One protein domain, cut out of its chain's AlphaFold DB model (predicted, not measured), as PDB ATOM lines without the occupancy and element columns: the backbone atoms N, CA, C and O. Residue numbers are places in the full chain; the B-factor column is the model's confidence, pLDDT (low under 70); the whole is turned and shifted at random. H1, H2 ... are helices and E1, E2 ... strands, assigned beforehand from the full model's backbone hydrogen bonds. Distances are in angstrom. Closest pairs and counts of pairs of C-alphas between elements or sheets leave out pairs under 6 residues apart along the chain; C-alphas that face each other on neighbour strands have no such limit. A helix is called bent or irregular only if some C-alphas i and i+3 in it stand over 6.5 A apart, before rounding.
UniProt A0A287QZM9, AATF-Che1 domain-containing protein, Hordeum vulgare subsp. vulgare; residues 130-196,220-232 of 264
ATOM      1  N   GLN A 130       7.111  -8.102   8.664       87.44
ATOM      2  CA  GLN A 130       5.839  -8.057   7.936       87.44
ATOM      3  C   GLN A 130       5.391  -6.618   7.661       87.44
ATOM      4  O   GLN A 130       5.052  -6.280   6.522       87.44
ATOM      5  N   MET A 131       5.460  -5.747   8.674       89.06
ATOM      6  CA  MET A 131       5.164  -4.322   8.516       89.06
ATOM      7  C   MET A 131       6.075  -3.670   7.472       89.06
ATOM      8  O   MET A 131       5.598  -2.954   6.590       89.06
ATOM      9  N   GLN A 132       7.379  -3.950   7.514       89.31
ATOM     10  CA  GLN A 132       8.342  -3.403   6.562       89.31
ATOM     11  C   GLN A 132       8.078  -3.889   5.129       89.31
ATOM     12  O   GLN A 132       8.170  -3.097   4.185       89.31
ATOM     13  N   LYS A 133       7.713  -5.166   4.950       87.62
ATOM     14  CA  LYS A 133       7.310  -5.729   3.651       87.62
ATOM     15  C   LYS A 133       6.109  -4.985   3.080       87.62
ATOM     16  O   LYS A 133       6.186  -4.480   1.960       87.62
ATOM     17  N   MET A 134       5.039  -4.857   3.863       87.62
ATOM     18  CA  MET A 134       3.838  -4.129   3.453       87.62
ATOM     19  C   MET A 134       4.155  -2.665   3.110       87.62
ATOM     20  O   MET A 134       3.787  -2.166   2.043       87.62
ATOM     21  N   GLN A 135       4.935  -1.996   3.963       87.88
ATOM     22  CA  GLN A 135       5.352  -0.614   3.755       87.88
ATOM     23  C   GLN A 135       6.173  -0.448   2.467       87.88
ATOM     24  O   GLN A 135       5.984   0.518   1.726       87.88
ATOM     25  N   THR A 136       7.057  -1.393   2.157       87.88
ATOM     26  CA  THR A 136       7.852  -1.376   0.921       87.88
ATOM     27  C   THR A 136       6.955  -1.524  -0.306       87.88
ATOM     28  O   THR A 136       7.060  -0.723  -1.238       87.88
ATOM     29  N   ARG A 137       6.015  -2.477  -0.278       85.88
ATOM     30  CA  ARG A 137       5.076  -2.744  -1.381       85.88
ATOM     31  C   ARG A 137       4.217  -1.527  -1.721       85.88
ATOM     32  O   ARG A 137       4.072  -1.183  -2.893       85.88
ATOM     33  N   ILE A 138       3.706  -0.816  -0.713       87.25
ATOM     34  CA  ILE A 138       2.853   0.362  -0.939       87.25
ATOM     35  C   ILE A 138       3.638   1.629  -1.319       87.25
ATOM     36  O   ILE A 138       3.064   2.549  -1.902       87.25
ATOM     37  N   THR A 139       4.941   1.710  -1.015       88.44
ATOM     38  CA  THR A 139       5.716   2.964  -1.100       88.44
ATOM     39  C   THR A 139       5.696   3.599  -2.491       88.44
ATOM     40  O   THR A 139       5.441   4.801  -2.598       88.44
ATOM     41  N   LEU A 140       5.913   2.820  -3.558       86.88
ATOM     42  CA  LEU A 140       5.942   3.362  -4.922       86.88
ATOM     43  C   LEU A 140       4.582   3.945  -5.327       86.88
ATOM     44  O   LEU A 140       4.508   5.070  -5.826       86.88
ATOM     45  N   PHE A 141       3.509   3.191  -5.074       88.31
ATOM     46  CA  PHE A 141       2.144   3.627  -5.353       88.31
ATOM     47  C   PHE A 141       1.788   4.885  -4.549       88.31
ATOM     48  O   PHE A 141       1.348   5.881  -5.124       88.31
ATOM     49  N   ARG A 142       2.039   4.863  -3.231       90.62
ATOM     50  CA  ARG A 142       1.769   5.982  -2.320       90.62
ATOM     51  C   ARG A 142       2.453   7.258  -2.799       90.62
ATOM     52  O   ARG A 142       1.783   8.273  -2.946       90.62
ATOM     53  N   ASN A 143       3.763   7.207  -3.045       92.44
ATOM     54  CA  ASN A 143       4.528   8.387  -3.450       92.44
ATOM     55  C   ASN A 143       4.010   8.932  -4.793       92.44
ATOM     56  O   ASN A 143       3.697  10.114  -4.898       92.44
ATOM     57  N   THR A 144       3.812   8.051  -5.779       91.00
ATOM     58  CA  THR A 144       3.324   8.433  -7.115       91.00
ATOM     59  C   THR A 144       1.967   9.135  -7.058       91.00
ATOM     60  O   THR A 144       1.783  10.189  -7.677       91.00
ATOM     61  N   GLU A 145       1.002   8.572  -6.326       91.00
ATOM     62  CA  GLU A 145      -0.338   9.153  -6.253       91.00
ATOM     63  C   GLU A 145      -0.385  10.411  -5.376       91.00
ATOM     64  O   GLU A 145      -1.047  11.373  -5.770       91.00
ATOM     65  N   ILE A 146       0.342  10.468  -4.253       92.38
ATOM     66  CA  ILE A 146       0.424  11.686  -3.426       92.38
ATOM     67  C   ILE A 146       0.973  12.855  -4.249       92.38
ATOM     68  O   ILE A 146       0.349  13.915  -4.297       92.38
ATOM     69  N   ASP A 147       2.075  12.661  -4.970       92.44
ATOM     70  CA  ASP A 147       2.704  13.734  -5.747       92.44
ATOM     71  C   ASP A 147       1.840  14.162  -6.942       92.44
ATOM     72  O   ASP A 147       1.810  15.326  -7.357       92.44
ATOM     73  N   LYS A 148       1.093  13.223  -7.525       91.62
ATOM     74  CA  LYS A 148       0.093  13.515  -8.557       91.62
ATOM     75  C   LYS A 148      -1.049  14.372  -8.006       91.62
ATOM     76  O   LYS A 148      -1.411  15.367  -8.640       91.62
ATOM     77  N   TRP A 149      -1.601  14.031  -6.841       90.62
ATOM     78  CA  TRP A 149      -2.682  14.801  -6.218       90.62
ATOM     79  C   TRP A 149      -2.212  16.154  -5.686       90.62
ATOM     80  O   TRP A 149      -2.932  17.142  -5.847       90.62
ATOM     81  N   GLN A 150      -0.986  16.245  -5.170       89.56
ATOM     82  CA  GLN A 150      -0.338  17.514  -4.844       89.56
ATOM     83  C   GLN A 150      -0.302  18.428  -6.071       89.56
ATOM     84  O   GLN A 150      -0.823  19.544  -6.024       89.56
ATOM     85  N   ARG A 151       0.258  17.954  -7.195       87.62
ATOM     86  CA  ARG A 151       0.349  18.739  -8.439       87.62
ATOM     87  C   ARG A 151      -1.022  19.194  -8.921       87.62
ATOM     88  O   ARG A 151      -1.203  20.365  -9.245       87.62
ATOM     89  N   LYS A 152      -2.009  18.294  -8.923       87.75
ATOM     90  CA  LYS A 152      -3.379  18.624  -9.336       87.75
ATOM     91  C   LYS A 152      -4.008  19.697  -8.443       87.75
ATOM     92  O   LYS A 152      -4.638  20.624  -8.951       87.75
ATOM     93  N   THR A 153      -3.799  19.606  -7.133       85.31
ATOM     94  CA  THR A 153      -4.301  20.584  -6.158       85.31
ATOM     95  C   THR A 153      -3.634  21.943  -6.348       85.31
ATOM     96  O   THR A 153      -4.323  22.960  -6.395       85.31
ATOM     97  N   GLN A 154      -2.314  21.980  -6.552       82.75
ATOM     98  CA  GLN A 154      -1.574  23.220  -6.816       82.75
ATOM     99  C   GLN A 154      -2.035  23.927  -8.097       82.75
ATOM    100  O   GLN A 154      -2.126  25.154  -8.121       82.75
ATOM    101  N   VAL A 155      -2.336  23.167  -9.157       82.00
ATOM    102  CA  VAL A 155      -2.868  23.718 -10.414       82.00
ATOM    103  C   VAL A 155      -4.275  24.278 -10.206       82.00
ATOM    104  O   VAL A 155      -4.558  25.391 -10.630       82.00
ATOM    105  N   THR A 156      -5.139  23.537  -9.511       82.62
ATOM    106  CA  THR A 156      -6.551  23.913  -9.315       82.62
ATOM    107  C   THR A 156      -6.708  25.136  -8.406       82.62
ATOM    108  O   THR A 156      -7.558  25.983  -8.648       82.62
ATOM    109  N   THR A 157      -5.876  25.250  -7.371       78.00
ATOM    110  CA  THR A 157      -5.922  26.351  -6.391       78.00
ATOM    111  C   THR A 157      -5.168  27.604  -6.841       78.00
ATOM    112  O   THR A 157      -5.149  28.598  -6.121       78.00
ATOM    113  N   GLY A 158      -4.493  27.566  -7.995       69.31
ATOM    114  CA  GLY A 158      -3.610  28.648  -8.441       69.31
ATOM    115  C   GLY A 158      -2.312  28.775  -7.629       69.31
ATOM    116  O   GLY A 158      -1.476  29.619  -7.948       69.31
ATOM    117  N   ALA A 159      -2.079  27.912  -6.631       67.19
ATOM    118  CA  ALA A 159      -0.856  27.903  -5.827       67.19
ATOM    119  C   ALA A 159       0.408  27.614  -6.659       67.19
ATOM    120  O   ALA A 159       1.511  27.995  -6.268       67.19
ATOM    121  N   ALA A 160       0.262  27.018  -7.847       61.09
ATOM    122  CA  ALA A 160       1.344  26.895  -8.822       61.09
ATOM    123  C   ALA A 160       1.944  28.259  -9.240       61.09
ATOM    124  O   ALA A 160       3.135  28.323  -9.536       61.09
ATOM    125  N   ALA A 161       1.166  29.349  -9.204       59.56
ATOM    126  CA  ALA A 161       1.644  30.708  -9.481       59.56
ATOM    127  C   ALA A 161       2.451  31.321  -8.314       59.56
ATOM    128  O   ALA A 161       3.190  32.283  -8.511       59.56
ATOM    129  N   LEU A 162       2.358  30.749  -7.106       61.19
ATOM    130  CA  LEU A 162       3.080  31.185  -5.902       61.19
ATOM    131  C   LEU A 162       4.458  30.507  -5.744       61.19
ATOM    132  O   LEU A 162       5.215  30.857  -4.833       61.19
ATOM    133  N   LYS A 163       4.818  29.581  -6.650       56.28
ATOM    134  CA  LYS A 163       6.061  28.780  -6.637       56.28
ATOM    135  C   LYS A 163       7.364  29.584  -6.519       56.28
ATOM    136  O   LYS A 163       8.374  29.054  -6.066       56.28
ATOM    137  N   GLY A 164       7.366  30.866  -6.876       54.53
ATOM    138  CA  GLY A 164       8.577  31.691  -6.856       54.53
ATOM    139  C   GLY A 164       9.130  32.042  -5.466       54.53
ATOM    140  O   GLY A 164      10.263  32.504  -5.396       54.53
ATOM    141  N   LYS A 165       8.371  31.864  -4.367       56.12
ATOM    142  CA  LYS A 165       8.733  32.452  -3.054       56.12
ATOM    143  C   LYS A 165       9.059  31.471  -1.920       56.12
ATOM    144  O   LYS A 165       9.626  31.911  -0.925       56.12
ATOM    145  N   LEU A 166       8.768  30.172  -2.038       59.09
ATOM    146  CA  LEU A 166       9.110  29.184  -0.999       59.09
ATOM    147  C   LEU A 166       9.590  27.855  -1.599       59.09
ATOM    148  O   LEU A 166       8.872  27.202  -2.351       59.09
ATOM    149  N   HIS A 167      10.774  27.411  -1.171       60.22
ATOM    150  CA  HIS A 167      11.408  26.157  -1.599       60.22
ATOM    151  C   HIS A 167      10.542  24.909  -1.325       60.22
ATOM    152  O   HIS A 167      10.495  23.999  -2.146       60.22
ATOM    153  N   ALA A 168       9.783  24.897  -0.222       57.69
ATOM    154  CA  ALA A 168       8.882  23.797   0.139       57.69
ATOM    155  C   ALA A 168       7.715  23.596  -0.854       57.69
ATOM    156  O   ALA A 168       7.221  22.486  -1.008       57.69
ATOM    157  N   PHE A 169       7.296  24.635  -1.587       61.28
ATOM    158  CA  PHE A 169       6.250  24.501  -2.616       61.28
ATOM    159  C   PHE A 169       6.787  23.985  -3.960       61.28
ATOM    160  O   PHE A 169       5.999  23.622  -4.841       61.28
ATOM    161  N   ASN A 170       8.113  23.930  -4.114       70.06
ATOM    162  CA  ASN A 170       8.784  23.509  -5.341       70.06
ATOM    163  C   ASN A 170       9.197  22.034  -5.346       70.06
ATOM    164  O   ASN A 170       9.601  21.539  -6.395       70.06
ATOM    165  N   GLN A 171       9.064  21.333  -4.217       83.31
ATOM    166  CA  GLN A 171       9.384  19.911  -4.095       83.31
ATOM    167  C   GLN A 171       8.122  19.059  -3.972       83.31
ATOM    168  O   GLN A 171       7.104  19.499  -3.423       83.31
ATOM    169  N   ASN A 172       8.196  17.822  -4.462       89.00
ATOM    170  CA  ASN A 172       7.140  16.850  -4.225       89.00
ATOM    171  C   ASN A 172       7.063  16.516  -2.727       89.00
ATOM    172  O   ASN A 172       8.067  16.587  -2.016       89.00
ATOM    173  N   ILE A 173       5.879  16.154  -2.238       90.50
ATOM    174  CA  ILE A 173       5.692  15.735  -0.843       90.50
ATOM    175  C   ILE A 173       6.573  14.520  -0.543       90.50
ATOM    176  O   ILE A 173       7.201  14.473   0.513       90.50
ATOM    177  N   SER A 174       6.665  13.564  -1.473       92.62
ATOM    178  CA  SER A 174       7.523  12.387  -1.308       92.62
ATOM    179  C   SER A 174       9.003  12.751  -1.113       92.62
ATOM    180  O   SER A 174       9.644  12.198  -0.219       92.62
ATOM    181  N   ASP A 175       9.519  13.723  -1.871       91.50
ATOM    182  CA  ASP A 175      10.900  14.213  -1.766       91.50
ATOM    183  C   ASP A 175      11.147  14.924  -0.428       91.50
ATOM    184  O   ASP A 175      12.188  14.730   0.201       91.50
ATOM    185  N   GLN A 176      10.175  15.712   0.044       90.25
ATOM    186  CA  GLN A 176      10.257  16.377   1.348       90.25
ATOM    187  C   GLN A 176      10.317  15.354   2.483       90.25
ATOM    188  O   GLN A 176      11.197  15.433   3.341       90.25
ATOM    189  N   VAL A 177       9.421  14.362   2.461       90.50
ATOM    190  CA  VAL A 177       9.410  13.273   3.447       90.50
ATOM    191  C   VAL A 177      10.721  12.490   3.391       90.50
ATOM    192  O   VAL A 177      11.328  12.263   4.431       90.50
ATOM    193  N   ALA A 178      11.209  12.131   2.200       90.88
ATOM    194  CA  ALA A 178      12.493  11.447   2.042       90.88
ATOM    195  C   ALA A 178      13.668  12.271   2.598       90.88
ATOM    196  O   ALA A 178      14.571  11.713   3.219       90.88
ATOM    197  N   GLY A 179      13.638  13.596   2.424       90.19
ATOM    198  CA  GLY A 179      14.611  14.516   3.005       90.19
ATOM    199  C   GLY A 179      14.632  14.463   4.534       90.19
ATOM    200  O   GLY A 179      15.704  14.310   5.115       90.19
ATOM    201  N   TYR A 180      13.461  14.516   5.181       87.88
ATOM    202  CA  TYR A 180      13.351  14.377   6.640       87.88
ATOM    203  C   TYR A 180      13.749  12.983   7.137       87.88
ATOM    204  O   TYR A 180      14.394  12.858   8.173       87.88
ATOM    205  N   MET A 181      13.416  11.933   6.383       89.38
ATOM    206  CA  MET A 181      13.735  10.547   6.741       89.38
ATOM    207  C   MET A 181      15.217  10.188   6.566       89.38
ATOM    208  O   MET A 181      15.630   9.119   7.008       89.38
ATOM    209  N   ARG A 182      16.031  11.053   5.943       90.62
ATOM    210  CA  ARG A 182      17.483  10.845   5.824       90.62
ATOM    211  C   ARG A 182      18.201  10.967   7.170       90.62
ATOM    212  O   ARG A 182      19.170  10.252   7.397       90.62
ATOM    213  N   ASP A 183      17.728  11.865   8.031       90.94
ATOM    214  CA  ASP A 183      18.179  12.013   9.416       90.94
ATOM    215  C   ASP A 183      16.965  12.320  10.313       90.94
ATOM    216  O   ASP A 183      16.688  13.483  10.635       90.94
ATOM    217  N   PRO A 184      16.196  11.283  10.699       89.50
ATOM    218  CA  PRO A 184      14.990  11.460  11.495       89.50
ATOM    219  C   PRO A 184      15.304  11.714  12.974       89.50
ATOM    220  O   PRO A 184      14.379  11.958  13.745       89.50
ATOM    221  N   SER A 185      16.578  11.691  13.387       88.94
ATOM    222  CA  SER A 185      17.010  11.734  14.791       88.94
ATOM    223  C   SER A 185      16.414  12.925  15.539       88.94
ATOM    224  O   SER A 185      15.898  12.783  16.641       88.94
ATOM    225  N   ARG A 186      16.383  14.106  14.907       86.75
ATOM    226  CA  ARG A 186      15.791  15.312  15.517       86.75
ATOM    227  C   ARG A 186      14.285  15.194  15.748       86.75
ATOM    228  O   ARG A 186      13.784  15.765  16.711       86.75
ATOM    229  N   MET A 187      13.566  14.525  14.850       86.69
ATOM    230  CA  MET A 187      12.124  14.297  14.975       86.69
ATOM    231  C   MET A 187      11.854  13.234  16.036       86.69
ATOM    232  O   MET A 187      11.053  13.464  16.933       86.69
ATOM    233  N   ILE A 188      12.582  12.121  15.975       88.75
ATOM    234  CA  ILE A 188      12.494  11.016  16.930       88.75
ATOM    235  C   ILE A 188      12.777  11.512  18.356       88.75
ATOM    236  O   ILE A 188      11.965  11.299  19.248       88.75
ATOM    237  N   ASN A 189      13.847  12.286  18.557       89.19
ATOM    238  CA  ASN A 189      14.202  12.824  19.872       89.19
ATOM    239  C   ASN A 189      13.142  13.774  20.450       89.19
ATOM    240  O   ASN A 189      13.031  13.893  21.666       89.19
ATOM    241  N   ARG A 190      12.355  14.454  19.604       88.44
ATOM    242  CA  ARG A 190      11.220  15.281  20.054       88.44
ATOM    243  C   ARG A 190      10.015  14.455  20.485       88.44
ATOM    244  O   ARG A 190       9.204  14.958  21.250       88.44
ATOM    245  N   MET A 191       9.894  13.233  19.972       90.75
ATOM    246  CA  MET A 191       8.832  12.308  20.352       90.75
ATOM    247  C   MET A 191       9.157  11.572  21.651       90.75
ATOM    248  O   MET A 191       8.256  10.992  22.243       90.75
ATOM    249  N   TYR A 192      10.407  11.563  22.117       92.94
ATOM    250  CA  TYR A 192      10.741  10.873  23.356       92.94
ATOM    251  C   TYR A 192      10.244  11.619  24.591       92.94
ATOM    252  O   TYR A 192      10.498  12.810  24.779       92.94
ATOM    253  N   LEU A 193       9.563  10.884  25.465       89.62
ATOM    254  CA  LEU A 193       9.140  11.369  26.769       89.62
ATOM    255  C   LEU A 193      10.257  11.181  27.787       89.62
ATOM    256  O   LEU A 193      11.015  10.212  27.749       89.62
ATOM    257  N   ARG A 194      10.327  12.082  28.763       87.19
ATOM    258  CA  ARG A 194      11.176  11.861  29.934       87.19
ATOM    259  C   ARG A 194      10.471  10.907  30.884       87.19
ATOM    260  O   ARG A 194       9.263  11.013  31.093       87.19
ATOM    261  N   LYS A 195      11.238  10.032  31.534       82.31
ATOM    262  CA  LYS A 195      10.708   9.125  32.563       82.31
ATOM    263  C   LYS A 195       9.994   9.873  33.687       82.31
ATOM    264  O   LYS A 195       8.950   9.438  34.138       82.31
ATOM    265  N   SER A 196      10.499  11.039  34.090       81.25
ATOM    266  CA  SER A 196       9.876  11.873  35.126       81.25
ATOM    267  C   SER A 196       8.476  12.384  34.762       81.25
ATOM    268  O   SER A 196       7.667  12.623  35.658       81.25
ATOM    269  N   ASP A 220      13.622   9.314  26.981       87.00
ATOM    270  CA  ASP A 220      13.774   7.854  26.968       87.00
ATOM    271  C   ASP A 220      13.345   7.289  25.599       87.00
ATOM    272  O   ASP A 220      12.174   7.442  25.234       87.00
ATOM    273  N   PRO A 221      14.234   6.596  24.855       88.62
ATOM    274  CA  PRO A 221      13.914   6.025  23.548       88.62
ATOM    275  C   PRO A 221      12.745   5.040  23.533       88.62
ATOM    276  O   PRO A 221      12.131   4.792  22.496       88.62
ATOM    277  N   GLU A 222      12.443   4.450  24.682       87.19
ATOM    278  CA  GLU A 222      11.373   3.479  24.837       87.19
ATOM    279  C   GLU A 222      10.051   4.116  25.305       87.19
ATOM    280  O   GLU A 222       9.080   3.395  25.537       87.19
ATOM    281  N   LEU A 223      10.000   5.440  25.502       90.94
ATOM    282  CA  LEU A 223       8.780   6.181  25.831       90.94
ATOM    283  C   LEU A 223       8.480   7.181  24.714       90.94
ATOM    284  O   LEU A 223       9.200   8.158  24.540       90.94
ATOM    285  N   ILE A 224       7.398   6.959  23.971       92.44
ATOM    286  CA  ILE A 224       7.103   7.730  22.754       92.44
ATOM    287  C   ILE A 224       5.805   8.521  22.919       92.44
ATOM    288  O   ILE A 224       4.788   7.986  23.362       92.44
ATOM    289  N   ASP A 225       5.825   9.784  22.510       92.69
ATOM    290  CA  ASP A 225       4.679  10.673  22.392       92.69
ATOM    291  C   ASP A 225       4.455  11.089  20.937       92.69
ATOM    292  O   ASP A 225       5.296  11.715  20.294       92.69
ATOM    293  N   ASP A 226       3.277  10.754  20.426       93.00
ATOM    294  CA  ASP A 226       2.810  11.141  19.101       93.00
ATOM    295  C   ASP A 226       1.660  12.159  19.157       93.00
ATOM    296  O   ASP A 226       0.949  12.367  18.169       93.00
ATOM    297  N   SER A 227       1.478  12.820  20.306       91.00
ATOM    298  CA  SER A 227       0.374  13.747  20.555       91.00
ATOM    299  C   SER A 227       0.302  14.886  19.542       91.00
ATOM    300  O   SER A 227      -0.798  15.287  19.177       91.00
ATOM    301  N   GLU A 228       1.427  15.414  19.048       90.69
ATOM    302  CA  GLU A 228       1.415  16.459  18.009       90.69
ATOM    303  C   GLU A 228       0.715  15.964  16.733       90.69
ATOM    304  O   GLU A 228      -0.208  16.609  16.230       90.69
ATOM    305  N   PHE A 229       1.083  14.768  16.265       90.94
ATOM    306  CA  PHE A 229       0.465  14.143  15.099       90.94
ATOM    307  C   PHE A 229      -1.010  13.807  15.354       90.94
ATOM    308  O   PHE A 229      -1.869  14.111  14.526       90.94
ATOM    309  N   TYR A 230      -1.325  13.244  16.523       93.69
ATOM    310  CA  TYR A 230      -2.702  12.962  16.930       93.69
ATOM    311  C   TYR A 230      -3.583  14.218  16.926       93.69
ATOM    312  O   TYR A 230      -4.678  14.203  16.360       93.69
ATOM    313  N   HIS A 231      -3.118  15.310  17.539       92.81
ATOM    314  CA  HIS A 231      -3.874  16.556  17.621       92.81
ATOM    315  C   HIS A 231      -4.058  17.201  16.250       92.81
ATOM    316  O   HIS A 231      -5.133  17.739  15.990       92.81
ATOM    317  N   GLN A 232      -3.062  17.106  15.362       93.00
ATOM    318  CA  GLN A 232      -3.202  17.572  13.986       93.00
ATOM    319  C   GLN A 232      -4.301  16.793  13.246       93.00
ATOM    320  O   GLN A 232      -5.209  17.408  12.690       93.00
TER     321      GLN A 232
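AT A GLANCE: This is residues 130 to 196 and 220 to 232 of the 264 residues of the protein "AATF-Che1 domain-containing protein" of Hordeum vulgare subsp. vulgare (UniProt A0A287QZM9). A long helix, H1, bent near its start, runs into a loop of low confidence with the short helix H2, and from there the chain folds back to H3, which packs on H1b, the longer arm of H1. Beyond H3, on its far side from H2, the short parts H4, E1 and H5 make a loose triangle, with the chain turning back from E1 to H5, and the free arm H1a sticks out on its own, in an open shape with few contacts. The printed part has 80 residues, with five named helices and one named strand in the order H1, H2, H3, H4, E1, H5; the class is mostly helix, and E1 pairs with no named strand. The whole is loose, with a radius of gyration of the C-alphas of 16.5 A, and only just elongated, spanning 49 by 32 by 23 A.

HOW THE PARTS SIT: By its hydrogen bonds H1, residues 130 to 156, was assigned as one helix, but it is bent: C-alphas 137 and 140 are 7.1 A apart. Its arms, H1a with residues 130 to 137 and H1b with residues 140 to 156, stand at a steep tilt of 52 degrees. H1b, with residues 143 to 150 alone, touches H3, residues 173 to 181; the closest C-alphas are those of Asn 143 and Ser 174, 5.4 A apart. H1b and H3 run opposite ways at a steep tilt of 54 degrees. H2, residues 159 to 162, is close to H1b but not clearly touching, the closest C-alphas being those of Gln 154 and Ala 160 at 5.1 A. H4, residues 185 to 191, is only just apart from H3, the closest C-alphas being 8.4 A apart. H4 and E1, residues 220 to 224, have their closest C-alphas, those of Met 191 and Ile 224, 5.5 A apart. H5, residues 227 to 232, is apart from H4 and from E1. In H1a, H1b, H3, H4 and H5 every O i to N i+4 pair is within hydrogen-bond range; H2 is too short for such a pair, and its one O i to N i+3 pair is within range.

IN THESE COORDINATES: H1a begins at C-alpha 130, (5.839, -8.057, 7.936), and measures 10.8 A; H1b measures 24.4 A and ends at C-alpha 156, (-6.551, 23.913, -9.315). H2 measures 5.1 A, H3 12.2 A, H4 9.9 A and E1 7.9 A. H5 measures 8.4 A and ends at C-alpha 232, (-3.202, 17.572, 13.986).

THE WHOLE: The two farthest C-alphas, those of Ala 161 and Ser 196, are 49.1 A apart. Residues 130 to 138 of H1 stand free, and so do residues 178 to 187, of which 178 to 181 belong to H3 and 185 to 187 to H4. Residues 197 to 219 are not printed, and C-alphas 196 and 220 are 9.9 A apart across the cut. Of the links that are printed whole, H1 to H2, H3 to H4 and E1 to H5 are tight, and H2 to H3 is short. The mean pLDDT of the printed part is 84.4; residues 158 to 169 are under 70.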